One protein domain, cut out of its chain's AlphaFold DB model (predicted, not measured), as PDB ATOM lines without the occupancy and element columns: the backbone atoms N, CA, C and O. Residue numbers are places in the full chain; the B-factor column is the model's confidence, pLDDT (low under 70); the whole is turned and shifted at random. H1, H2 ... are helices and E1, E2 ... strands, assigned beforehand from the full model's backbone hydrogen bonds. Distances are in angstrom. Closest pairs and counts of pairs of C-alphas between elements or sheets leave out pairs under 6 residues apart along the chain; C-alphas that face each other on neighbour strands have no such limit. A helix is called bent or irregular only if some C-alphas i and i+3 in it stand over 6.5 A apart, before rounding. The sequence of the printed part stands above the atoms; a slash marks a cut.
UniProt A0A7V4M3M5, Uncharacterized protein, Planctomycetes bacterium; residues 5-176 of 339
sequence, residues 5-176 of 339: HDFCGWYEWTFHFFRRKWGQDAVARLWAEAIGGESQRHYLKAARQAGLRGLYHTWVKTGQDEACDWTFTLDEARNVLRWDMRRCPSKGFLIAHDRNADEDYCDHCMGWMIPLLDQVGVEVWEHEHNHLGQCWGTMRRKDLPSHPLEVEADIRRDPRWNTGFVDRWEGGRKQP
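AT A GLANCE: This is residues 5 to 176 of the 339 residues of an uncharacterized protein of Planctomycetes bacterium (UniProt A0A7V4M3M5). A twisted five-stranded sheet is covered on one face by the helix arm H2b and the helix H4, while H1b crosses H4 on its side away from the sheet and H1a and H3 meet at one end. Residues 142 to 158, a long stretch with no named element, run past the opposite face. The 172 printed residues run H1 H2 E1 E2 H3 H4 E3 E4 H5 E5; the sheet, in the order E1 E2 E4 E3 E5, is antiparallel. The class is mixed, helices and strands; the whole is compact, with a radius of gyration of the C-alphas of 15.6 A and spans of 45 by 36 by 34 A.

HOW THE PARTS SIT: H1, residues 5 to 39, was assigned as one helix by its hydrogen bonds but is bent, with C-alphas 21 and 24 9.5 A apart; its arms are H1a, residues 5 to 21, and H1b, residues 24 to 39. H2, residues 41 to 65, likewise one helix by its hydrogen bonds, is bent, with C-alphas 49 and 52 9.5 A apart; its arms are H2a, residues 41 to 49, and H2b, residues 52 to 65. H2a and H2b touch, closest at the C-alphas of Ala 46 and Gly 54, 4.5 A. E1, residues 69 to 75, and E2, residues 80 to 87, form a hairpin, with N 73 and O 82 2.9 A apart. H2b is on the sheet at a height of 9.2 A, over E2, and runs along the strands. H3, residues 89 to 96, only grazes the sheet and touches H1a, about perpendicular at 86 degrees, closest at the C-alphas of Ser 90 and Cys 8, 5.1 A. H4, residues 107 to 118, touches H1b at a steep tilt of 56 degrees, closest at the C-alphas of Trp 112 and Gly 36, 4.3 A. E3, residues 122 to 129, bends by 55 degrees at residue 126 and forms a hairpin with E4, residues 135 to 141; N 138 and O 126 are 2.8 A apart. E4 is also the neighbour of E2, with N 85 and O 135 2.8 A apart. H5, residues 159 to 162, is only just not on the sheet, with 4 pairs of C-alphas within 10 A. E5, residues 167 to 170, is the edge strand beside E3, with N 169 and O 127 2.8 A apart. H4 lies over E3 and E5 at a height of 8.7 A, on the same face as H2b: two layers, helices on one face of a sheet. E2, H3 H4, E3 and E4, H5, E5 are split strand-helix-strand units, two strands running the same way with another between them, both right-handed crossovers. Every O i to N i+4 pair is within hydrogen-bond range in H2a, H2b and H3, against 11 of 13 in H1a, 9 of 12 in H1b and 7 of 8 in H4; H5 is too short for such a pair.

IN THESE COORDINATES: H1a begins at C-alpha 5, (340.694, 288.657, 291.272), and is 25.3 A long; H1b is 20.9 A and H2b 19.9 A. E2 is 21.8 A long, E4 20.7 A, E1 20.4 A and E3 20.2 A. E5 ends at C-alpha 170, (354.165, 311.488, 278.222).

THE WHOLE: The C-alphas farthest apart, those of Lys 21 and Ala 77, are 46.8 A apart. The printed part has no cut, and its one long link is E4 to H5, 17 residues. The mean pLDDT of the printed part is 92.3; residues 5 and 101 are under 70.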
ATOM      1  N   HIS A   5     341.776 287.845 291.834       67.19
ATOM      2  CA  HIS A   5     340.694 288.657 291.272       67.19
ATOM      3  C   HIS A   5     339.863 289.384 292.337       67.19
ATOM      4  O   HIS A   5     339.502 290.542 292.138       67.19
ATOM      5  N   ASP A   6     339.617 288.763 293.497       71.50
ATOM      6  CA  ASP A   6     338.904 289.427 294.598       71.50
ATOM      7  C   ASP A   6     339.673 290.663 295.079       71.50
ATOM      8  O   ASP A   6     339.079 291.680 295.446       71.50
ATOM      9  N   PHE A   7     341.005 290.593 295.026       78.88
ATOM     10  CA  PHE A   7     341.905 291.673 295.405       78.88
ATOM     11  C   PHE A   7     341.737 292.939 294.545       78.88
ATOM     12  O   PHE A   7     341.824 294.045 295.078       78.88
ATOM     13  N   CYS A   8     341.385 292.814 293.259       78.75
ATOM     14  CA  CYS A   8     341.114 293.964 292.384       78.75
ATOM     15  C   CYS A   8     339.968 294.841 292.911       78.75
ATOM     16  O   CYS A   8     340.057 296.072 292.878       78.75
ATOM     17  N   GLY A   9     338.914 294.211 293.441       76.56
ATOM     18  CA  GLY A   9     337.805 294.908 294.092       76.56
ATOM     19  C   GLY A   9     338.201 295.585 295.406       76.56
ATOM     20  O   GLY A   9     337.683 296.650 295.736       76.56
ATOM     21  N   TRP A  10     339.146 295.003 296.144       83.69
ATOM     22  CA  TRP A  10     339.664 295.611 297.369       83.69
ATOM     23  C   TRP A  10     340.524 296.844 297.092       83.69
ATOM     24  O   TRP A  10     340.477 297.783 297.887       83.69
ATOM     25  N   TYR A  11     341.262 296.889 295.975       85.25
ATOM     26  CA  TYR A  11     342.021 298.086 295.593       85.25
ATOM     27  C   TYR A  11     341.122 299.301 295.421       85.25
ATOM     28  O   TYR A  11     341.400 300.350 295.992       85.25
ATOM     29  N   GLU A  12     340.022 299.138 294.692       85.31
ATOM     30  CA  GLU A  12     339.061 300.210 294.446       85.31
ATOM     31  C   GLU A  12     338.516 300.779 295.761       85.31
ATOM     32  O   GLU A  12     338.576 301.985 296.002       85.31
ATOM     33  N   TRP A  13     338.071 299.902 296.665       87.19
ATOM     34  CA  TRP A  13     337.623 300.316 297.992       87.19
ATOM     35  C   TRP A  13     338.734 301.001 298.796       87.19
ATOM     36  O   TRP A  13     338.484 302.004 299.467       87.19
ATOM     37  N   THR A  14     339.961 300.479 298.726       89.75
ATOM     38  CA  THR A  14     341.116 301.010 299.464       89.75
ATOM     39  C   THR A  14     341.469 302.414 298.989       89.75
ATOM     40  O   THR A  14     341.651 303.294 299.826       89.75
ATOM     41  N   PHE A  15     341.518 302.657 297.677       91.00
ATOM     42  CA  PHE A  15     341.813 303.981 297.121       91.00
ATOM     43  C   PHE A  15     340.751 304.984 297.553       91.00
ATOM     44  O   PHE A  15     341.079 306.015 298.144       91.00
ATOM     45  N   HIS A  16     339.480 304.606 297.416       86.75
ATOM     46  CA  HIS A  16     338.369 305.448 297.829       86.75
ATOM     47  C   HIS A  16     338.399 305.740 299.344       86.75
ATOM     48  O   HIS A  16     338.167 306.872 299.774       86.75
ATOM     49  N   PHE A  17     338.736 304.753 300.183       89.00
ATOM     50  CA  PHE A  17     338.916 304.947 301.625       89.00
ATOM     51  C   PHE A  17     340.071 305.903 301.950       89.00
ATOM     52  O   PHE A  17     339.886 306.818 302.756       89.00
ATOM     53  N   PHE A  18     341.241 305.716 301.329       91.88
ATOM     54  CA  PHE A  18     342.411 306.567 301.557       91.88
ATOM     55  C   PHE A  18     342.126 308.014 301.171       91.88
ATOM     56  O   PHE A  18     342.384 308.920 301.959       91.88
ATOM     57  N   ARG A  19     341.507 308.209 300.009       88.56
ATOM     58  CA  ARG A  19     341.107 309.513 299.487       88.56
ATOM     59  C   ARG A  19     340.177 310.253 300.439       88.56
ATOM     60  O   ARG A  19     340.470 311.375 300.835       88.56
ATOM     61  N   ARG A  20     339.095 309.604 300.890       85.81
ATOM     62  CA  ARG A  20     338.145 310.218 301.838       85.81
ATOM     63  C   ARG A  20     338.782 310.557 303.181       85.81
ATOM     64  O   ARG A  20     338.351 311.498 303.838       85.81
ATOM     65  N   LYS A  21     339.740 309.747 303.632       90.94
ATOM     66  CA  LYS A  21     340.311 309.881 304.974       90.94
ATOM     67  C   LYS A  21     341.513 310.822 305.030       90.94
ATOM     68  O   LYS A  21     341.721 311.456 306.061       90.94
ATOM     69  N   TRP A  22     342.302 310.885 303.961       92.56
ATOM     70  CA  TRP A  22     343.611 311.540 303.953       92.56
ATOM     71  C   TRP A  22     343.928 312.314 302.662       92.56
ATOM     72  O   TRP A  22     345.041 312.814 302.532       92.56
ATOM     73  N   GLY A  23     342.981 312.438 301.729       88.62
ATOM     74  CA  GLY A  23     343.142 313.229 300.506       88.62
ATOM     75  C   GLY A  23     343.900 312.524 299.377       88.62
ATOM     76  O   GLY A  23     344.324 311.370 299.496       88.62
ATOM     77  N   GLN A  24     344.048 313.233 298.256       88.00
ATOM     78  CA  GLN A  24     344.673 312.742 297.019       88.00
ATOM     79  C   GLN A  24     346.145 312.351 297.220       88.00
ATOM     80  O   GLN A  24     346.582 311.303 296.734       88.00
ATOM     81  N   ASP A  25     346.906 313.142 297.978       91.19
ATOM     82  CA  ASP A  25     348.327 312.882 298.231       91.19
ATOM     83  C   ASP A  25     348.559 311.537 298.928       91.19
ATOM     84  O   ASP A  25     349.521 310.822 298.636       91.19
ATOM     85  N   ALA A  26     347.653 311.138 299.825       93.00
ATOM     86  CA  ALA A  26     347.741 309.847 300.497       93.00
ATOM     87  C   ALA A  26     347.526 308.671 299.533       93.00
ATOM     88  O   ALA A  26     348.156 307.625 299.698       93.00
ATOM     89  N   VAL A  27     346.677 308.841 298.516       92.31
ATOM     90  CA  VAL A  27     346.475 307.847 297.452       92.31
ATOM     91  C   VAL A  27     347.727 307.743 296.581       92.31
ATOM     92  O   VAL A  27     348.211 306.638 296.339       92.31
ATOM     93  N   ALA A  28     348.313 308.876 296.187       92.19
ATOM     94  CA  ALA A  28     349.553 308.894 295.410       92.19
ATOM     95  C   ALA A  28     350.705 308.197 296.160       92.19
ATOM     96  O   ALA A  28     351.422 307.375 295.586       92.19
ATOM     97  N   ARG A  29     350.834 308.452 297.469       93.06
ATOM     98  CA  ARG A  29     351.807 307.768 298.332       93.06
ATOM     99  C   ARG A  29     351.521 306.279 298.484       93.06
ATOM    100  O   ARG A  29     352.453 305.485 298.422       93.06
ATOM    101  N   LEU A  30     350.258 305.877 298.638       92.94
ATOM    102  CA  LEU A  30     349.878 304.461 298.665       92.94
ATOM    103  C   LEU A  30     350.341 303.743 297.387       92.94
ATOM    104  O   LEU A  30     350.926 302.660 297.467       92.94
ATOM    105  N   TRP A  31     350.117 304.349 296.220       94.12
ATOM    106  CA  TRP A  31     350.560 303.793 294.943       94.12
ATOM    107  C   TRP A  31     352.085 303.731 294.841       94.12
ATOM    108  O   TRP A  31     352.628 302.670 294.548       94.12
ATOM    109  N   ALA A  32     352.789 304.824 295.126       93.00
ATOM    110  CA  ALA A  32     354.240 304.882 294.972       93.00
ATOM    111  C   ALA A  32     354.991 304.010 295.998       93.00
ATOM    112  O   ALA A  32     355.918 303.283 295.640       93.00
ATOM    113  N   GLU A  33     354.595 304.065 297.272       91.06
ATOM    114  CA  GLU A  33     355.336 303.464 298.387       91.06
ATOM    115  C   GLU A  33     354.886 302.022 298.669       91.06
ATOM    116  O   GLU A  33     355.719 301.118 298.738       91.06
ATOM    117  N   ALA A  34     353.580 301.772 298.818       88.56
ATOM    118  CA  ALA A  34     353.090 300.449 299.219       88.56
ATOM    119  C   ALA A  34     352.988 299.494 298.024       88.56
ATOM    120  O   ALA A  34     353.508 298.375 298.068       88.56
ATOM    121  N   ILE A  35     352.350 299.946 296.938       88.88
ATOM    122  CA  ILE A  35     352.240 299.146 295.716       88.88
ATOM    123  C   ILE A  35     353.611 299.116 295.036       88.88
ATOM    124  O   ILE A  35     354.261 298.071 295.022       88.88
ATOM    125  N   GLY A  36     354.094 300.262 294.557       85.31
ATOM    126  CA  GLY A  36     355.345 300.390 293.806       85.31
ATOM    127  C   GLY A  36     356.592 299.992 294.589       85.31
ATOM    128  O   GLY A  36     357.552 299.516 293.997       85.31
ATOM    129  N   GLY A  37     356.586 300.111 295.914       82.75
ATOM    130  CA  GLY A  37     357.672 299.622 296.753       82.75
ATOM    131  C   GLY A  37     357.583 298.117 296.965       82.75
ATOM    132  O   GLY A  37     358.136 297.328 296.198       82.75
ATOM    133  N   GLU A  38     356.944 297.699 298.055       76.25
ATOM    134  CA  GLU A  38     357.117 296.347 298.589       76.25
ATOM    135  C   GLU A  38     356.607 295.241 297.666       76.25
ATOM    136  O   GLU A  38     357.286 294.214 297.548       76.25
ATOM    137  N   SER A  39     355.459 295.460 297.016       82.88
ATOM    138  CA  SER A  39     354.792 294.440 296.197       82.88
ATOM    139  C   SER A  39     355.450 294.243 294.826       82.88
ATOM    140  O   SER A  39     355.474 293.128 294.303       82.88
ATOM    141  N   GLN A  40     356.080 295.290 294.280       91.94
ATOM    142  CA  GLN A  40     356.602 295.301 292.908       91.94
ATOM    143  C   GLN A  40     358.137 295.199 292.803       91.94
ATOM    144  O   GLN A  40     358.697 295.282 291.709       91.94
ATOM    145  N   ARG A  41     358.856 294.915 293.905       90.31
ATOM    146  CA  ARG A  41     360.339 294.789 293.934       90.31
ATOM    147  C   ARG A  41     360.930 293.831 292.896       90.31
ATOM    148  O   ARG A  41     362.094 293.967 292.512       90.31
ATOM    149  N   HIS A  42     360.163 292.837 292.466       93.94
ATOM    150  CA  HIS A  42     360.604 291.857 291.482       93.94
ATOM    151  C   HIS A  42     360.849 292.488 290.094       93.94
ATOM    152  O   HIS A  42     361.809 292.091 289.434       93.94
ATOM    153  N   TYR A  43     360.112 293.542 289.711       96.19
ATOM    154  CA  TYR A  43     360.387 294.315 288.491       96.19
ATOM    155  C   TYR A  43     361.725 295.059 288.559       96.19
ATOM    156  O   TYR A  43     362.511 294.992 287.617       96.19
ATOM    157  N   LEU A  44     362.042 295.692 289.698       94.88
ATOM    158  CA  LEU A  44     363.344 296.343 289.916       94.88
ATOM    159  C   LEU A  44     364.498 295.351 289.776       94.88
ATOM    160  O   LEU A  44     365.509 295.640 289.133       94.88
ATOM    161  N   LYS A  45     364.353 294.171 290.387       96.38
ATOM    162  CA  LYS A  45     365.356 293.107 290.298       96.38
ATOM    163  C   LYS A  45     365.559 292.676 288.846       96.38
ATOM    164  O   LYS A  45     366.701 292.599 288.403       96.38
ATOM    165  N   ALA A  46     364.476 292.446 288.109       97.62
ATOM    166  CA  ALA A  46     364.543 292.023 286.717       97.62
ATOM    167  C   ALA A  46     365.172 293.093 285.809       97.62
ATOM    168  O   ALA A  46     366.060 292.780 285.013       97.62
ATOM    169  N   ALA A  47     364.785 294.360 285.979       97.25
ATOM    170  CA  ALA A  47     365.363 295.484 285.246       97.25
ATOM    171  C   ALA A  47     366.868 295.636 285.510       97.25
ATOM    172  O   ALA A  47     367.645 295.819 284.578       97.25
ATOM    173  N   ARG A  48     367.316 295.495 286.763       97.00
ATOM    174  CA  ARG A  48     368.750 295.543 287.104       97.00
ATOM    175  C   ARG A  48     369.541 294.383 286.507       97.00
ATOM    176  O   ARG A  48     370.714 294.545 286.199       97.00
ATOM    177  N   GLN A  49     368.917 293.215 286.374       97.94
ATOM    178  CA  GLN A  49     369.571 292.017 285.852       97.94
ATOM    179  C   GLN A  49     369.683 292.015 284.327       97.94
ATOM    180  O   GLN A  49     370.691 291.553 283.801       97.94
ATOM    181  N   ALA A  50     368.654 292.490 283.619       97.75
ATOM    182  CA  ALA A  50     368.563 292.331 282.166       97.75
ATOM    183  C   ALA A  50     367.870 293.504 281.445       97.75
ATOM    184  O   ALA A  50     367.367 293.336 280.337       97.75
ATOM    185  N   GLY A  51     367.792 294.689 282.053       97.25
ATOM    186  CA  GLY A  51     367.183 295.877 281.445       97.25
ATOM    187  C   GLY A  51     365.738 295.647 280.989       97.25
ATOM    188  O   GLY A  51     364.944 295.001 281.680       97.25
ATOM    189  N   LEU A  52     365.401 296.145 279.791       98.00
ATOM    190  CA  LEU A  52     364.074 295.970 279.186       98.00
ATOM    191  C   LEU A  52     363.722 294.492 278.943       98.00
ATOM    192  O   LEU A  52     362.554 294.125 279.051       98.00
ATOM    193  N   ARG A  53     364.709 293.619 278.687       98.50
ATOM    194  CA  ARG A  53     364.490 292.170 278.545       98.50
ATOM    195  C   ARG A  53     364.017 291.527 279.844       98.50
ATOM    196  O   ARG A  53     363.095 290.714 279.824       98.50
ATOM    197  N   GLY A  54     364.611 291.913 280.972       98.19
ATOM    198  CA  GLY A  54     364.188 291.440 282.294       98.19
ATOM    199  C   GLY A  54     362.766 291.882 282.636       98.19
ATOM    200  O   GLY A  54     361.951 291.080 283.099       98.19
ATOM    201  N   LEU A  55     362.453 293.142 282.338       97.94
ATOM    202  CA  LEU A  55     361.111 293.693 282.479       97.94
ATOM    203  C   LEU A  55     360.085 292.958 281.604       97.94
ATOM    204  O   LEU A  55     359.058 292.521 282.115       97.94
ATOM    205  N   TYR A  56     360.397 292.740 280.325       98.19
ATOM    206  CA  TYR A  56     359.558 291.987 279.391       98.19
ATOM    207  C   TYR A  56     359.222 290.588 279.919       98.19
ATOM    208  O   TYR A  56     358.048 290.236 280.002       98.19
ATOM    209  N   HIS A  57     360.219 289.800 280.338       98.06
ATOM    210  CA  HIS A  57     359.969 288.452 280.867       98.06
ATOM    211  C   HIS A  57     359.092 288.470 282.119       98.06
ATOM    212  O   HIS A  57     358.201 287.633 282.262       98.06
ATOM    213  N   THR A  58     359.332 289.429 283.014       96.62
ATOM    214  CA  THR A  58     358.549 289.569 284.243       96.62
ATOM    215  C   THR A  58     357.096 289.909 283.933       96.62
ATOM    216  O   THR A  58     356.203 289.213 284.400       96.62
ATOM    217  N   TRP A  59     356.844 290.915 283.094       95.12
ATOM    218  CA  TRP A  59     355.483 291.313 282.736       95.12
ATOM    219  C   TRP A  59     354.726 290.250 281.947       95.12
ATOM    220  O   TRP A  59     353.544 290.036 282.207       95.12
ATOM    221  N   VAL A  60     355.399 289.545 281.034       95.12
ATOM    222  CA  VAL A  60     354.815 288.397 280.326       95.12
ATOM    223  C   VAL A  60     354.359 287.332 281.320       95.12
ATOM    224  O   VAL A  60     353.243 286.829 281.211       95.12
ATOM    225  N   LYS A  61     355.192 287.014 282.318       93.94
ATOM    226  CA  LYS A  61     354.845 286.028 283.343       93.94
ATOM    227  C   LYS A  61     353.676 286.496 284.213       93.94
ATOM    228  O   LYS A  61     352.724 285.740 284.375       93.94
ATOM    229  N   THR A  62     353.716 287.729 284.716       90.62
ATOM    230  CA  THR A  62     352.624 288.312 285.515       90.62
ATOM    231  C   THR A  62     351.313 288.313 284.734       90.62
ATOM    232  O   THR A  62     350.285 287.877 285.237       90.62
ATOM    233  N   GLY A  63     351.354 288.724 283.466       88.62
ATOM    234  CA  GLY A  63     350.177 288.758 282.611       88.62
ATOM    235  C   GLY A  63     349.588 287.376 282.309       88.62
ATOM    236  O   GLY A  63     348.382 287.276 282.097       88.62
ATOM    237  N   GLN A  64     350.402 286.315 282.298       89.75
ATOM    238  CA  GLN A  64     349.920 284.929 282.220       89.75
ATOM    239  C   GLN A  64     349.257 284.490 283.531       89.75
ATOM    240  O   GLN A  64     348.189 283.884 283.498       89.75
ATOM    241  N   ASP A  65     349.868 284.817 284.672       87.62
ATOM    242  CA  ASP A  65     349.374 284.436 286.002       87.62
ATOM    243  C   ASP A  65     348.049 285.118 286.362       87.62
ATOM    244  O   ASP A  65     347.212 284.539 287.050       87.62
ATOM    245  N   GLU A  66     347.846 286.338 285.867       84.81
ATOM    246  CA  GLU A  66     346.632 287.133 286.075       84.81
ATOM    247  C   GLU A  66     345.572 286.927 284.975       84.81
ATOM    248  O   GLU A  66     344.519 287.568 285.005       84.81
ATOM    249  N   ALA A  67     345.828 286.028 284.011       85.06
ATOM    250  CA  ALA A  67     344.956 285.750 282.864       85.06
ATOM    251  C   ALA A  67     344.550 287.015 282.078       85.06
ATOM    252  O   ALA A  67     343.406 287.176 281.638       85.06
ATOM    253  N   CYS A  68     345.498 287.933 281.909       87.12
ATOM    254  CA  CYS A  68     345.295 289.203 281.228       87.12
ATOM    255  C   CYS A  68     345.231 289.009 279.701       87.12
ATOM    256  O   CYS A  68     345.955 288.186 279.142       87.12
ATOM    257  N   ASP A  69     344.448 289.838 279.001       94.12
ATOM    258  CA  ASP A  69     344.468 289.906 277.529       94.12
ATOM    259  C   ASP A  69     345.363 291.066 277.074       94.12
ATOM    260  O   ASP A  69     344.964 292.237 277.123       94.12
ATOM    261  N   TRP A  70     346.595 290.744 276.677       94.00
ATOM    262  CA  TRP A  70     347.637 291.714 276.328       94.00
ATOM    263  C   TRP A  70     348.630 291.179 275.296       94.00
ATOM    264  O   TRP A  70     348.709 289.982 275.021       94.00
ATOM    265  N   THR A  71     349.387 292.103 274.705       95.62
ATOM    266  CA  THR A  71     350.573 291.824 273.891       95.62
ATOM    267  C   THR A  71     351.722 292.675 274.414       95.62
ATOM    268  O   THR A  71     351.545 293.872 274.616       95.62
ATOM    269  N   PHE A  72     352.882 292.061 274.651       96.06
ATOM    270  CA  PHE A  72     354.134 292.768 274.908       96.06
ATOM    271  C   PHE A  72     355.029 292.593 273.683       96.06
ATOM    272  O   PHE A  72     355.171 291.485 273.165       96.06
ATOM    273  N   THR A  73     355.657 293.672 273.236       97.19
ATOM    274  CA  THR A  73     356.632 293.647 272.142       97.19
ATOM    275  C   THR A  73     357.904 294.324 272.610       97.19
ATOM    276  O   THR A  73     357.889 295.488 273.002       97.19
ATOM    277  N   LEU A  74     359.010 293.586 272.583       97.69
ATOM    278  CA  LEU A  74     360.323 294.092 272.952       97.69
ATOM    279  C   LEU A  74     361.208 294.204 271.715       97.69
ATOM    280  O   LEU A  74     361.485 293.199 271.061       97.69
ATOM    281  N   ASP A  75     361.713 295.406 271.470       97.62
ATOM    282  CA  ASP A  75     362.757 295.687 270.496       97.62
ATOM    283  C   ASP A  75     363.932 296.386 271.192       97.62
ATOM    284  O   ASP A  75     363.925 297.593 271.444       97.62
ATOM    285  N   GLU A  76     364.957 295.603 271.530       96.69
ATOM    286  CA  GLU A  76     366.148 296.116 272.213       96.69
ATOM    287  C   GLU A  76     367.015 296.996 271.304       96.69
ATOM    288  O   GLU A  76     367.667 297.909 271.804       96.69
ATOM    289  N   ALA A  77     366.993 296.782 269.984       96.56
ATOM    290  CA  ALA A  77     367.747 297.607 269.041       96.56
ATOM    291  C   ALA A  77     367.155 299.020 268.932       96.56
ATOM    292  O   ALA A  77     367.887 299.987 268.734       96.56
ATOM    293  N   ARG A  78     365.833 299.142 269.100       97.19
ATOM    294  CA  ARG A  78     365.117 300.424 269.161       97.19
ATOM    295  C   ARG A  78     364.967 300.982 270.578       97.19
ATOM    296  O   ARG A  78     364.417 302.073 270.711       97.19
ATOM    297  N   ASN A  79     365.446 300.269 271.604       97.81
ATOM    298  CA  ASN A  79     365.289 300.603 273.025       97.81
ATOM    299  C   ASN A  79     363.818 300.807 273.445       97.81
ATOM    300  O   ASN A  79     363.496 301.737 274.182       97.81
ATOM    301  N   VAL A  80     362.911 299.943 272.976       97.88
ATOM    302  CA  VAL A  80     361.479 300.046 273.290       97.88
ATOM    303  C   VAL A  80     360.914 298.710 273.754       97.88
ATOM    304  O   VAL A  80     361.027 297.688 273.078       97.88
ATOM    305  N   LEU A  81     360.239 298.744 274.900       97.88
ATOM    306  CA  LEU A  81     359.288 297.730 275.340       97.88
ATOM    307  C   LEU A  81     357.884 298.325 275.261       97.88
ATOM    308  O   LEU A  81     357.573 299.260 275.992       97.88
ATOM    309  N   ARG A  82     357.032 297.785 274.393       97.56
ATOM    310  CA  ARG A  82     355.636 298.199 274.237       97.56
ATOM    311  C   ARG A  82     354.687 297.181 274.859       97.56
ATOM    312  O   ARG A  82     354.953 295.979 274.802       97.56
ATOM    313  N   TRP A  83     353.579 297.665 275.412       97.12
ATOM    314  CA  TRP A  83     352.444 296.839 275.805       97.12
ATOM    315  C   TRP A  83     351.138 297.360 275.226       97.12
ATOM    316  O   TRP A  83     350.922 298.568 275.141       97.12
ATOM    317  N   ASP A  84     350.252 296.427 274.906       97.62
ATOM    318  CA  ASP A  84     348.910 296.670 274.393       97.62
ATOM    319  C   ASP A  84     347.939 295.770 275.154       97.62
ATOM    320  O   ASP A  84     347.915 294.556 274.946       97.62
ATOM    321  N   MET A  85     347.148 296.360 276.046       96.06
ATOM    322  CA  MET A  85     346.191 295.699 276.932       96.06
ATOM    323  C   MET A  85     344.776 295.816 276.359       96.06
ATOM    324  O   MET A  85     344.232 296.915 276.258       96.06
ATOM    325  N   ARG A  86     344.152 294.684 276.025       95.25
ATOM    326  CA  ARG A  86     342.751 294.598 275.560       95.25
ATOM    327  C   ARG A  86     341.756 294.422 276.690       95.25
ATOM    328  O   ARG A  86     340.606 294.837 276.556       95.25
ATOM    329  N   ARG A  87     342.189 293.791 277.778       92.31
ATOM    330  CA  ARG A  87     341.393 293.624 278.989       92.31
ATOM    331  C   ARG A  87     342.307 293.641 280.203       92.31
ATOM    332  O   ARG A  87     342.875 292.619 280.578       92.31
ATOM    333  N   CYS A  88     342.415 294.812 280.823       92.56
ATOM    334  CA  CYS A  88     343.078 294.983 282.108       92.56
ATOM    335  C   CYS A  88     342.441 294.029 283.131       92.56
ATOM    336  O   CYS A  88     341.214 294.060 283.279       92.56
ATOM    337  N   PRO A  89     343.228 293.220 283.863       88.88
ATOM    338  CA  PRO A  89     342.689 292.270 284.841       88.88
ATOM    339  C   PRO A  89     341.909 292.994 285.938       88.88
ATOM    340  O   PRO A  89     340.863 292.528 286.376       88.88
ATOM    341  N   SER A  90     342.383 294.180 286.322       89.25
ATOM    342  CA  SER A  90     341.842 294.956 287.428       89.25
ATOM    343  C   SER A  90     340.621 295.772 287.002       89.25
ATOM    344  O   SER A  90     339.509 295.508 287.454       89.25
ATOM    345  N   LYS A  91     340.774 296.708 286.053       91.31
ATOM    346  CA  LYS A  91     339.641 297.521 285.573       91.31
ATOM    347  C   LYS A  91     338.589 296.665 284.862       91.31
ATOM    348  O   LYS A  91     337.397 296.898 285.036       91.31
ATOM    349  N   GLY A  92     339.010 295.642 284.117       90.31
ATOM    350  CA  GLY A  92     338.103 294.691 283.477       90.31
ATOM    351  C   GLY A  92     337.310 293.854 284.483       90.31
ATOM    352  O   GLY A  92     336.147 293.556 284.216       90.31
ATOM    353  N   PHE A  93     337.887 293.514 285.642       89.88
ATOM    354  CA  PHE A  93     337.145 292.887 286.741       89.88
ATOM    355  C   PHE A  93     336.081 293.833 287.306       89.88
ATOM    356  O   PHE A  93     334.937 293.411 287.453       89.88
ATOM    357  N   LEU A  94     336.422 295.100 287.572       89.88
ATOM    358  CA  LEU A  94     335.463 296.083 288.093       89.88
ATOM    359  C   LEU A  94     334.273 296.278 287.148       89.88
ATOM    360  O   LEU A  94     333.127 296.179 287.575       89.88
ATOM    361  N   ILE A  95     334.537 296.459 285.852       90.56
ATOM    362  CA  ILE A  95     333.489 296.619 284.832       90.56
ATOM    363  C   ILE A  95     332.596 295.374 284.761       90.56
ATOM    364  O   ILE A  95     331.377 295.502 284.713       90.56
ATOM    365  N   ALA A  96     333.187 294.174 284.782       89.94
ATOM    366  CA  ALA A  96     332.438 292.918 284.703       89.94
ATOM    367  C   ALA A  96     331.558 292.642 285.935       89.94
ATOM    368  O   ALA A  96     330.636 291.836 285.847       89.94
ATOM    369  N   HIS A  97     331.839 293.296 287.064       90.25
ATOM    370  CA  HIS A  97     331.092 293.150 288.314       90.25
ATOM    371  C   HIS A  97     330.318 294.417 288.692       90.25
ATOM    372  O   HIS A  97     329.929 294.542 289.853       90.25
ATOM    373  N   ASP A  98     330.115 295.334 287.736       91.19
ATOM    374  CA  ASP A  98     329.360 296.577 287.932       91.19
ATOM    375  C   ASP A  98     329.903 297.381 289.129       91.19
ATOM    376  O   ASP A  98     329.187 297.705 290.066       91.19
ATOM    377  N   ARG A  99     331.224 297.612 289.165       88.69
ATOM    378  CA  ARG A  99     331.909 298.357 290.235       88.69
ATOM    379  C   ARG A  99     332.577 299.618 289.690       88.69
ATOM    380  O   ARG A  99     333.209 299.573 288.632       88.69
ATOM    381  N   ASN A 100     332.404 300.736 290.398       81.06
ATOM    382  CA  ASN A 100     333.045 302.016 290.078       81.06
ATOM    383  C   ASN A 100     333.063 302.966 291.296       81.06
ATOM    384  O   ASN A 100     332.352 303.969 291.330       81.06
ATOM    385  N   ALA A 101     333.812 302.600 292.332       62.75
ATOM    386  CA  ALA A 101     333.887 303.296 293.616       62.75
ATOM    387  C   ALA A 101     335.042 304.310 293.722       62.75
ATOM    388  O   ALA A 101     334.948 305.215 294.546       62.75
ATOM    389  N   ASP A 102     336.109 304.183 292.925       77.81
ATOM    390  CA  ASP A 102     337.189 305.182 292.860       77.81
ATOM    391  C   ASP A 102     337.247 305.840 291.479       77.81
ATOM    392  O   ASP A 102     337.046 305.197 290.448       77.81
ATOM    393  N   GLU A 103     337.505 307.140 291.486       74.31
ATOM    394  CA  GLU A 103     337.419 308.026 290.330       74.31
ATOM    395  C   GLU A 103     338.595 307.924 289.349       74.31
ATOM    396  O   GLU A 103     338.378 308.066 288.147       74.31
ATOM    397  N   ASP A 104     339.797 307.585 289.829       80.81
ATOM    398  CA  ASP A 104     341.039 307.590 289.037       80.81
ATOM    399  C   ASP A 104     341.661 306.195 288.978       80.81
ATOM    400  O   ASP A 104     342.882 306.025 288.977       80.81
ATOM    401  N   TYR A 105     340.819 305.159 288.969       89.44
ATOM    402  CA  TYR A 105     341.288 303.796 289.182       89.44
ATOM    403  C   TYR A 105     342.426 303.401 288.242       89.44
ATOM    404  O   TYR A 105     343.338 302.724 288.683       89.44
ATOM    405  N   CYS A 106     342.423 303.798 286.968       92.50
ATOM    406  CA  CYS A 106     343.477 303.420 286.017       92.50
ATOM    407  C   CYS A 106     344.834 304.097 286.286       92.50
ATOM    408  O   CYS A 106     345.869 303.515 285.947       92.50
ATOM    409  N   ASP A 107     344.855 305.263 286.937       92.31
ATOM    410  CA  ASP A 107     346.087 306.015 287.196       92.31
ATOM    411  C   ASP A 107     347.016 305.303 288.177       92.31
ATOM    412  O   ASP A 107     348.224 305.541 288.142       92.31
ATOM    413  N   HIS A 108     346.504 304.369 288.988       91.94
ATOM    414  CA  HIS A 108     347.340 303.616 289.923       91.94
ATOM    415  C   HIS A 108     348.514 302.922 289.221       91.94
ATOM    416  O   HIS A 108     349.608 302.900 289.779       91.94
ATOM    417  N   CYS A 109     348.319 302.407 287.995       93.00
ATOM    418  CA  CYS A 109     349.377 301.769 287.210       93.00
ATOM    419  C   CYS A 109     350.557 302.718 287.008       93.00
ATOM    420  O   CYS A 109     351.692 302.374 287.322       93.00
ATOM    421  N   MET A 110     350.290 303.933 286.532       95.88
ATOM    422  CA  MET A 110     351.329 304.944 286.336       95.88
ATOM    423  C   MET A 110     351.876 305.453 287.670       95.88
ATOM    424  O   MET A 110     353.091 305.595 287.813       95.88
ATOM    425  N   GLY A 111     350.999 305.628 288.662       94.88
ATOM    426  CA  GLY A 111     351.343 306.074 290.010       94.88
ATOM    427  C   GLY A 111     352.373 305.188 290.710       94.88
ATOM    428  O   GLY A 111     353.202 305.706 291.453       94.88
ATOM    429  N   TRP A 112     352.379 303.876 290.449       94.94
ATOM    430  CA  TRP A 112     353.404 302.976 290.984       94.94
ATOM    431  C   TRP A 112     354.540 302.681 289.993       94.94
ATOM    432  O   TRP A 112     355.695 302.585 290.412       94.94
ATOM    433  N   MET A 113     354.255 302.545 288.690       96.19
ATOM    434  CA  MET A 113     355.261 302.157 287.690       96.19
ATOM    435  C   MET A 113     356.319 303.232 287.488       96.19
ATOM    436  O   MET A 113     357.505 302.914 287.453       96.19
ATOM    437  N   ILE A 114     355.906 304.493 287.354       96.44
ATOM    438  CA  ILE A 114     356.815 305.605 287.062       96.44
ATOM    439  C   ILE A 114     357.893 305.749 288.151       96.44
ATOM    440  O   ILE A 114     359.073 305.651 287.807       96.44
ATOM    441  N   PRO A 115     357.555 305.912 289.450       95.62
ATOM    442  CA  PRO A 115     358.574 306.054 290.492       95.62
ATOM    443  C   PRO A 115     359.400 304.781 290.714       95.62
ATOM    444  O   PRO A 115     360.555 304.866 291.134       95.62
ATOM    445  N   LEU A 116     358.850 303.592 290.436       95.56
ATOM    446  CA  LEU A 116     359.614 302.346 290.498       95.56
ATOM    447  C   LEU A 116     360.666 302.294 289.384       95.56
ATOM    448  O   LEU A 116     361.840 302.049 289.649       95.56
ATOM    449  N   LEU A 117     360.268 302.523 288.134       96.12
ATOM    450  CA  LEU A 117     361.151 302.367 286.975       96.12
ATOM    451  C   LEU A 117     362.243 303.439 286.923       96.12
ATOM    452  O   LEU A 117     363.365 303.154 286.490       96.12
ATOM    453  N   ASP A 118     361.958 304.629 287.451       95.94
ATOM    454  CA  ASP A 118     362.930 305.713 287.564       95.94
ATOM    455  C   ASP A 118     364.203 305.281 288.319       95.94
ATOM    456  O   ASP A 118     365.320 305.584 287.898       95.94
ATOM    457  N   GLN A 119     364.059 304.442 289.352       95.69
ATOM    458  CA  GLN A 119     365.170 303.928 290.172       95.69
ATOM    459  C   GLN A 119     366.164 303.037 289.412       95.69
ATOM    460  O   GLN A 119     367.217 302.678 289.949       95.69
ATOM    461  N   VAL A 120     365.815 302.604 288.202       96.62
ATOM    462  CA  VAL A 120     366.643 301.743 287.345       96.62
ATOM    463  C   VAL A 120     366.928 302.388 285.988       96.62
ATOM    464  O   VAL A 120     367.380 301.705 285.072       96.62
ATOM    465  N   GLY A 121     366.688 303.698 285.856       97.19
ATOM    466  CA  GLY A 121     366.960 304.445 284.628       97.19
ATOM    467  C   GLY A 121     366.027 304.086 283.469       97.19
ATOM    468  O   GLY A 121     366.392 304.280 282.309       97.19
ATOM    469  N   VAL A 122     364.838 303.557 283.765       97.50
ATOM    470  CA  VAL A 122     363.783 303.274 282.784       97.50
ATOM    471  C   VAL A 122     362.664 304.293 282.969       97.50
ATOM    472  O   VAL A 122     362.339 304.674 284.088       97.50
ATOM    473  N   GLU A 123     362.060 304.744 281.878       96.50
ATOM    474  CA  GLU A 123     360.843 305.553 281.928       96.50
ATOM    475  C   GLU A 123     359.707 304.920 281.152       96.50
ATOM    476  O   GLU A 123     359.930 304.254 280.140       96.50
ATOM    477  N   VAL A 124     358.487 305.194 281.615       97.00
ATOM    478  CA  VAL A 124     357.298 305.118 280.772       97.00
ATOM    479  C   VAL A 124     357.327 306.334 279.851       97.00
ATOM    480  O   VAL A 124     357.162 307.470 280.299       97.00
ATOM    481  N   TRP A 125     357.609 306.089 278.575       95.94
ATOM    482  CA  TRP A 125     357.780 307.138 277.579       95.94
ATOM    483  C   TRP A 125     356.427 307.676 277.123       95.94
ATOM    484  O   TRP A 125     356.209 308.886 277.165       95.94
ATOM    485  N   GLU A 126     355.511 306.780 276.773       96.81
ATOM    486  CA  GLU A 126     354.140 307.097 276.386       96.81
ATOM    487  C   GLU A 126     353.192 306.111 277.061       96.81
ATOM    488  O   GLU A 126     353.516 304.932 277.221       96.81
ATOM    489  N   HIS A 127     352.011 306.576 277.445       97.81
ATOM    490  CA  HIS A 127     350.933 305.706 277.889       97.81
ATOM    491  C   HIS A 127     349.583 306.374 277.653       97.81
ATOM    492  O   HIS A 127     349.415 307.562 277.918       97.81
ATOM    493  N   GLU A 128     348.604 305.603 277.195       97.38
ATOM    494  CA  GLU A 128     347.210 306.032 277.172       97.38
ATOM    495  C   GLU A 128     346.304 304.912 277.671       97.38
ATOM    496  O   GLU A 128     346.599 303.720 277.506       97.38
ATOM    497  N   HIS A 129     345.159 305.288 278.229       96.19
ATOM    498  CA  HIS A 129     344.101 304.354 278.590       96.19
ATOM    499  C   HIS A 129     342.720 304.987 278.416       96.19
ATOM    500  O   HIS A 129     342.548 306.177 278.656       96.19
ATOM    501  N   ASN A 130     341.731 304.186 278.007       94.31
ATOM    502  CA  ASN A 130     340.375 304.665 277.701       94.31
ATOM    503  C   ASN A 130     339.365 304.484 278.852       94.31
ATOM    504  O   ASN A 130     338.154 304.585 278.645       94.31
ATOM    505  N   HIS A 131     339.852 304.109 280.039       93.00
ATOM    506  CA  HIS A 131     339.053 303.792 281.232       93.00
ATOM    507  C   HIS A 131     338.015 302.669 281.083       93.00
ATOM    508  O   HIS A 131     337.299 302.371 282.038       93.00
ATOM    509  N   LEU A 132     338.000 301.955 279.954       92.06
ATOM    510  CA  LEU A 132     337.169 300.767 279.718       92.06
ATOM    511  C   LEU A 132     337.975 299.464 279.775       92.06
ATOM    512  O   LEU A 132     337.603 298.441 279.205       92.06
ATOM    513  N   GLY A 133     339.103 299.496 280.486       92.56
ATOM    514  CA  GLY A 133     339.996 298.352 280.631       92.56
ATOM    515  C   GLY A 133     340.929 298.129 279.441       92.56
ATOM    516  O   GLY A 133     341.571 297.081 279.400       92.56
ATOM    517  N   GLN A 134     341.047 299.090 278.519       95.56
ATOM    518  CA  GLN A 134     342.059 299.073 277.464       95.56
ATOM    519  C   GLN A 134     343.136 300.124 277.742       95.56
ATOM    520  O   GLN A 134     342.840 301.249 278.152       95.56
ATOM    521  N   CYS A 135     344.395 299.759 277.509       97.00
ATOM    522  CA  CYS A 135     345.517 300.688 277.581       97.00
ATOM    523  C   CYS A 135     346.679 300.254 276.691       97.00
ATOM    524  O   CYS A 135     346.792 299.084 276.331       97.00
ATOM    525  N   TRP A 136     347.567 301.184 276.368       97.69
ATOM    526  CA  TRP A 136     348.874 300.871 275.795       97.69
ATOM    527  C   TRP A 136     349.941 301.739 276.428       97.69
ATOM    528  O   TRP A 136     349.640 302.747 277.066       97.69
ATOM    529  N   GLY A 137     351.193 301.368 276.235       97.31
ATOM    530  CA  GLY A 137     352.288 302.276 276.502       97.31
ATOM    531  C   GLY A 137     353.622 301.726 276.052       97.31
ATOM    532  O   GLY A 137     353.733 300.595 275.571       97.31
ATOM    533  N   THR A 138     354.638 302.559 276.194       97.69
ATOM    534  CA  THR A 138     356.017 302.249 275.854       97.69
ATOM    535  C   THR A 138     356.926 302.566 277.029       97.69
ATOM    536  O   THR A 138     356.736 303.525 277.776       97.69
ATOM    537  N   MET A 139     357.937 301.728 277.199       97.00
ATOM    538  CA  MET A 139     359.033 301.931 278.125       97.00
ATOM    539  C   MET A 139     360.345 301.955 277.371       97.00
ATOM    540  O   MET A 139     360.540 301.192 276.423       97.00
ATOM    541  N   ARG A 140     361.261 302.794 277.843       97.44
ATOM    542  CA  ARG A 140     362.613 302.896 277.301       97.44
ATOM    543  C   ARG A 140     363.626 303.133 278.404       97.44
ATOM    544  O   ARG A 140     363.291 303.669 279.461       97.44
ATOM    545  N   ARG A 141     364.883 302.782 278.147       97.69
ATOM    546  CA  ARG A 141     365.983 303.274 278.981       97.69
ATOM    547  C   ARG A 141     366.245 304.748 278.689       97.69
ATOM    548  O   ARG A 141     366.296 305.129 277.523       97.69
ATOM    549  N   LYS A 142     366.456 305.549 279.733       96.75
ATOM    550  CA  LYS A 142     366.692 307.000 279.635       96.75
ATOM    551  C   LYS A 142     368.041 307.361 279.013       96.75
ATOM    552  O   LYS A 142     368.195 308.448 278.469       96.75
ATOM    553  N   ASP A 143     369.020 306.469 279.120       96.31
ATOM    554  CA  ASP A 143     370.403 306.693 278.697       96.31
ATOM    555  C   ASP A 143     370.684 306.289 277.243       96.31
ATOM    556  O   ASP A 143     371.812 306.429 276.774       96.31
ATOM    557  N   LEU A 144     369.672 305.800 276.521       95.38
ATOM    558  CA  LEU A 144     369.803 305.329 275.146       95.38
ATOM    559  C   LEU A 144     368.815 306.048 274.213       95.38
ATOM    560  O   LEU A 144     367.672 306.318 274.601       95.38
ATOM    561  N   PRO A 145     369.212 306.329 272.956       95.25
ATOM    562  CA  PRO A 145     368.272 306.807 271.952       95.25
ATOM    563  C   PRO A 145     367.185 305.756 271.725       95.25
ATOM    564  O   PRO A 145     367.427 304.555 271.834       95.25
ATOM    565  N   SER A 146     365.975 306.220 271.427       94.94
ATOM    566  CA  SER A 146     364.823 305.344 271.206       94.94
ATOM    567  C   SER A 146     364.075 305.759 269.957       94.94
ATOM    568  O   SER A 146     364.015 306.945 269.630       94.94
ATOM    569  N   HIS A 147     363.488 304.780 269.280       92.25
ATOM    570  CA  HIS A 147     362.723 304.996 268.058       92.25
ATOM    571  C   HIS A 147     361.312 304.429 268.223       92.25
ATOM    572  O   HIS A 147     361.180 303.354 268.810       92.25
ATOM    573  N   PRO A 148     360.269 305.106 267.705       89.00
ATOM    574  CA  PRO A 148     358.916 304.565 267.711       89.00
ATOM    575  C   PRO A 148     358.865 303.152 267.128       89.00
ATOM    576  O   PRO A 148     359.576 302.827 266.170       89.00
ATOM    577  N   LEU A 149     358.019 302.317 267.726       90.81
ATOM    578  CA  LEU A 149     357.834 300.932 267.324       90.81
ATOM    579  C   LEU A 149     356.490 300.782 266.613       90.81
ATOM    580  O   LEU A 149     355.437 300.963 267.224       90.81
ATOM    581  N   GLU A 150     356.538 300.408 265.337       89.31
ATOM    582  CA  GLU A 150     355.364 299.909 264.626       89.31
ATOM    583  C   GLU A 150     355.081 298.484 265.097       89.31
ATOM    584  O   GLU A 150     355.947 297.610 265.017       89.31
ATOM    585  N   VAL A 151     353.869 298.252 265.597       92.94
ATOM    586  CA  VAL A 151     353.435 296.935 266.064       92.94
ATOM    587  C   VAL A 151     352.245 296.434 265.260       92.94
ATOM    588  O   VAL A 151     351.399 297.197 264.785       92.94
ATOM    589  N   GLU A 152     352.178 295.115 265.108       90.44
ATOM    590  CA  GLU A 152     351.033 294.449 264.493       90.44
ATOM    591  C   GLU A 152     349.793 294.584 265.390       90.44
ATOM    592  O   GLU A 152     348.739 295.047 264.947       90.44
ATOM    593  N   ALA A 153     349.959 294.261 266.675       91.31
ATOM    594  CA  ALA A 153     348.931 294.365 267.700       91.31
ATOM    595  C   ALA A 153     348.933 295.764 268.335       91.31
ATOM    596  O   ALA A 153     349.521 295.967 269.392       91.31
ATOM    597  N   ASP A 154     348.272 296.721 267.684       95.88
ATOM    598  CA  ASP A 154     348.043 298.067 268.222       95.88
ATOM    599  C   ASP A 154     346.614 298.179 268.763       95.88
ATOM    600  O   ASP A 154     345.652 298.171 267.989       95.88
ATOM    601  N   ILE A 155     346.459 298.302 270.086       96.06
ATOM    602  CA  ILE A 155     345.139 298.388 270.729       96.06
ATOM    603  C   ILE A 155     344.311 299.570 270.231       96.06
ATOM    604  O   ILE A 155     343.086 299.512 270.251       96.06
ATOM    605  N   ARG A 156     344.956 300.627 269.728       95.06
ATOM    606  CA  ARG A 156     344.265 301.808 269.198       95.06
ATOM    607  C   ARG A 156     343.465 301.501 267.929       95.06
ATOM    608  O   ARG A 156     342.605 302.289 267.552       95.06
ATOM    609  N   ARG A 157     343.743 300.370 267.268       94.88
ATOM    610  CA  ARG A 157     342.983 299.870 266.109       94.88
ATOM    611  C   ARG A 157     341.732 299.082 266.514       94.88
ATOM    612  O   ARG A 157     340.915 298.775 265.652       94.88
ATOM    613  N   ASP A 158     341.579 298.732 267.791       93.88
ATOM    614  CA  ASP A 158     340.375 298.074 268.296       93.88
ATOM    615  C   ASP A 158     339.206 299.076 268.295       93.88
ATOM    616  O   ASP A 158     339.338 300.146 268.890       93.88
ATOM    617  N   PRO A 159     338.046 298.757 267.687       91.44
ATOM    618  CA  PRO A 159     336.901 299.672 267.650       91.44
ATOM    619  C   PRO A 159     336.440 300.148 269.036       91.44
ATOM    620  O   PRO A 159     335.953 301.265 269.187       91.44
ATOM    621  N   ARG A 160     336.637 299.331 270.080       91.31
ATOM    622  CA  ARG A 160     336.272 299.687 271.459       91.31
ATOM    623  C   ARG A 160     337.167 300.784 272.035       91.31
ATOM    624  O   ARG A 160     336.734 301.482 272.949       91.31
ATOM    625  N   TRP A 161     338.366 300.997 271.483       94.56
ATOM    626  CA  TRP A 161     339.295 302.035 271.941       94.56
ATOM    627  C   TRP A 161     338.663 303.431 271.927       94.56
ATOM    628  O   TRP A 161     338.944 304.269 272.789       94.56
ATOM    629  N   ASN A 162     337.783 303.670 270.957       91.31
ATOM    630  CA  ASN A 162     337.093 304.939 270.742       91.31
ATOM    631  C   ASN A 162     335.879 305.161 271.644       91.31
ATOM    632  O   ASN A 162     335.304 306.248 271.673       91.31
ATOM    633  N   THR A 163     335.528 304.143 272.421       88.31
ATOM    634  CA  THR A 163     334.454 304.178 273.398       88.31
ATOM    635  C   THR A 163     335.094 304.413 274.771       88.31
ATOM    636  O   THR A 163     336.016 303.697 275.148       88.31
ATOM    637  N   GLY A 164     334.733 305.487 275.480       90.44
ATOM    638  CA  GLY A 164     335.425 305.907 276.716       90.44
ATOM    639  C   GLY A 164     336.157 307.249 276.605       90.44
ATOM    640  O   GLY A 164     336.338 307.787 275.508       90.44
ATOM    641  N   PHE A 165     336.612 307.774 277.743       92.31
ATOM    642  CA  PHE A 165     337.469 308.963 277.815       92.31
ATOM    643  C   PHE A 165     338.938 308.550 277.937       92.31
ATOM    644  O   PHE A 165     339.227 307.471 278.445       92.31
ATOM    645  N   VAL A 166     339.859 309.371 277.430       93.88
ATOM    646  CA  VAL A 166     341.286 309.024 277.365       93.88
ATOM    647  C   VAL A 166     342.087 309.900 278.295       93.88
ATOM    648  O   VAL A 166     342.039 311.120 278.182       93.88
ATOM    649  N   ASP A 167     342.878 309.242 279.129       95.44
ATOM    650  CA  ASP A 167     344.018 309.856 279.787       95.44
ATOM    651  C   ASP A 167     345.292 309.525 279.021       95.44
ATOM    652  O   ASP A 167     345.479 308.401 278.542       95.44
ATOM    653  N   ARG A 168     346.180 310.516 278.934       96.81
ATOM    654  CA  ARG A 168     347.486 310.398 278.289       96.81
ATOM    655  C   ARG A 168     348.595 310.744 279.267       96.81
ATOM    656  O   ARG A 168     348.479 311.673 280.061       96.81
ATOM    657  N   TRP A 169     349.695 310.019 279.148       97.38
ATOM    658  CA  TRP A 169     350.935 310.242 279.862       97.38
ATOM    659  C   TRP A 169     352.091 310.307 278.866       97.38
ATOM    660  O   TRP A 169     352.209 309.456 277.987       97.38
ATOM    661  N   GLU A 170     352.962 311.297 279.033       96.06
ATOM    662  CA  GLU A 170     354.165 311.488 278.222       96.06
ATOM    663  C   GLU A 170     355.340 311.813 279.147       96.06
ATOM    664  O   GLU A 170     355.232 312.679 280.020       96.06
ATOM    665  N   GLY A 171     356.453 311.088 279.006       93.69
ATOM    666  CA  GLY A 171     357.647 311.282 279.839       93.69
ATOM    667  C   GLY A 171     357.356 311.183 281.341       93.69
ATOM    668  O   GLY A 171     357.841 311.995 282.129       93.69
ATOM    669  N   GLY A 172     356.496 310.237 281.731       92.00
ATOM    670  CA  GLY A 172     356.059 310.059 283.117       92.00
ATOM    671  C   GLY A 172     355.157 311.169 283.673       92.00
ATOM    672  O   GLY A 172     354.999 311.262 284.889       92.00
ATOM    673  N   ARG A 173     354.567 312.025 282.829       94.62
ATOM    674  CA  ARG A 173     353.653 313.097 283.253       94.62
ATOM    675  C   ARG A 173     352.292 312.955 282.593       94.62
ATOM    676  O   ARG A 173     352.219 312.817 281.372       94.62
ATOM    677  N   LYS A 174     351.229 313.044 283.394       95.50
ATOM    678  CA  LYS A 174     349.850 313.087 282.903       95.50
ATOM    679  C   LYS A 174     349.623 314.379 282.114       95.50
ATOM    680  O   LYS A 174     350.082 315.444 282.527       95.50
ATOM    681  N   GLN A 175     348.968 314.267 280.967       97.25
ATOM    682  CA  GLN A 175     348.697 315.370 280.049       97.25
ATOM    683  C   GLN A 175     347.290 315.940 280.279       97.25
ATOM    684  O   GLN A 175     346.426 315.218 280.784       97.25
ATOM    685  N   PRO A 176     347.030 317.211 279.916       96.19
ATOM    686  CA  PRO A 176     345.694 317.782 280.034       96.19
ATOM    687  C   PRO A 176     344.670 317.034 279.176       96.19
ATOM    688  O   PRO A 176     344.949 316.683 278.029       96.19
TER     689      PRO A 176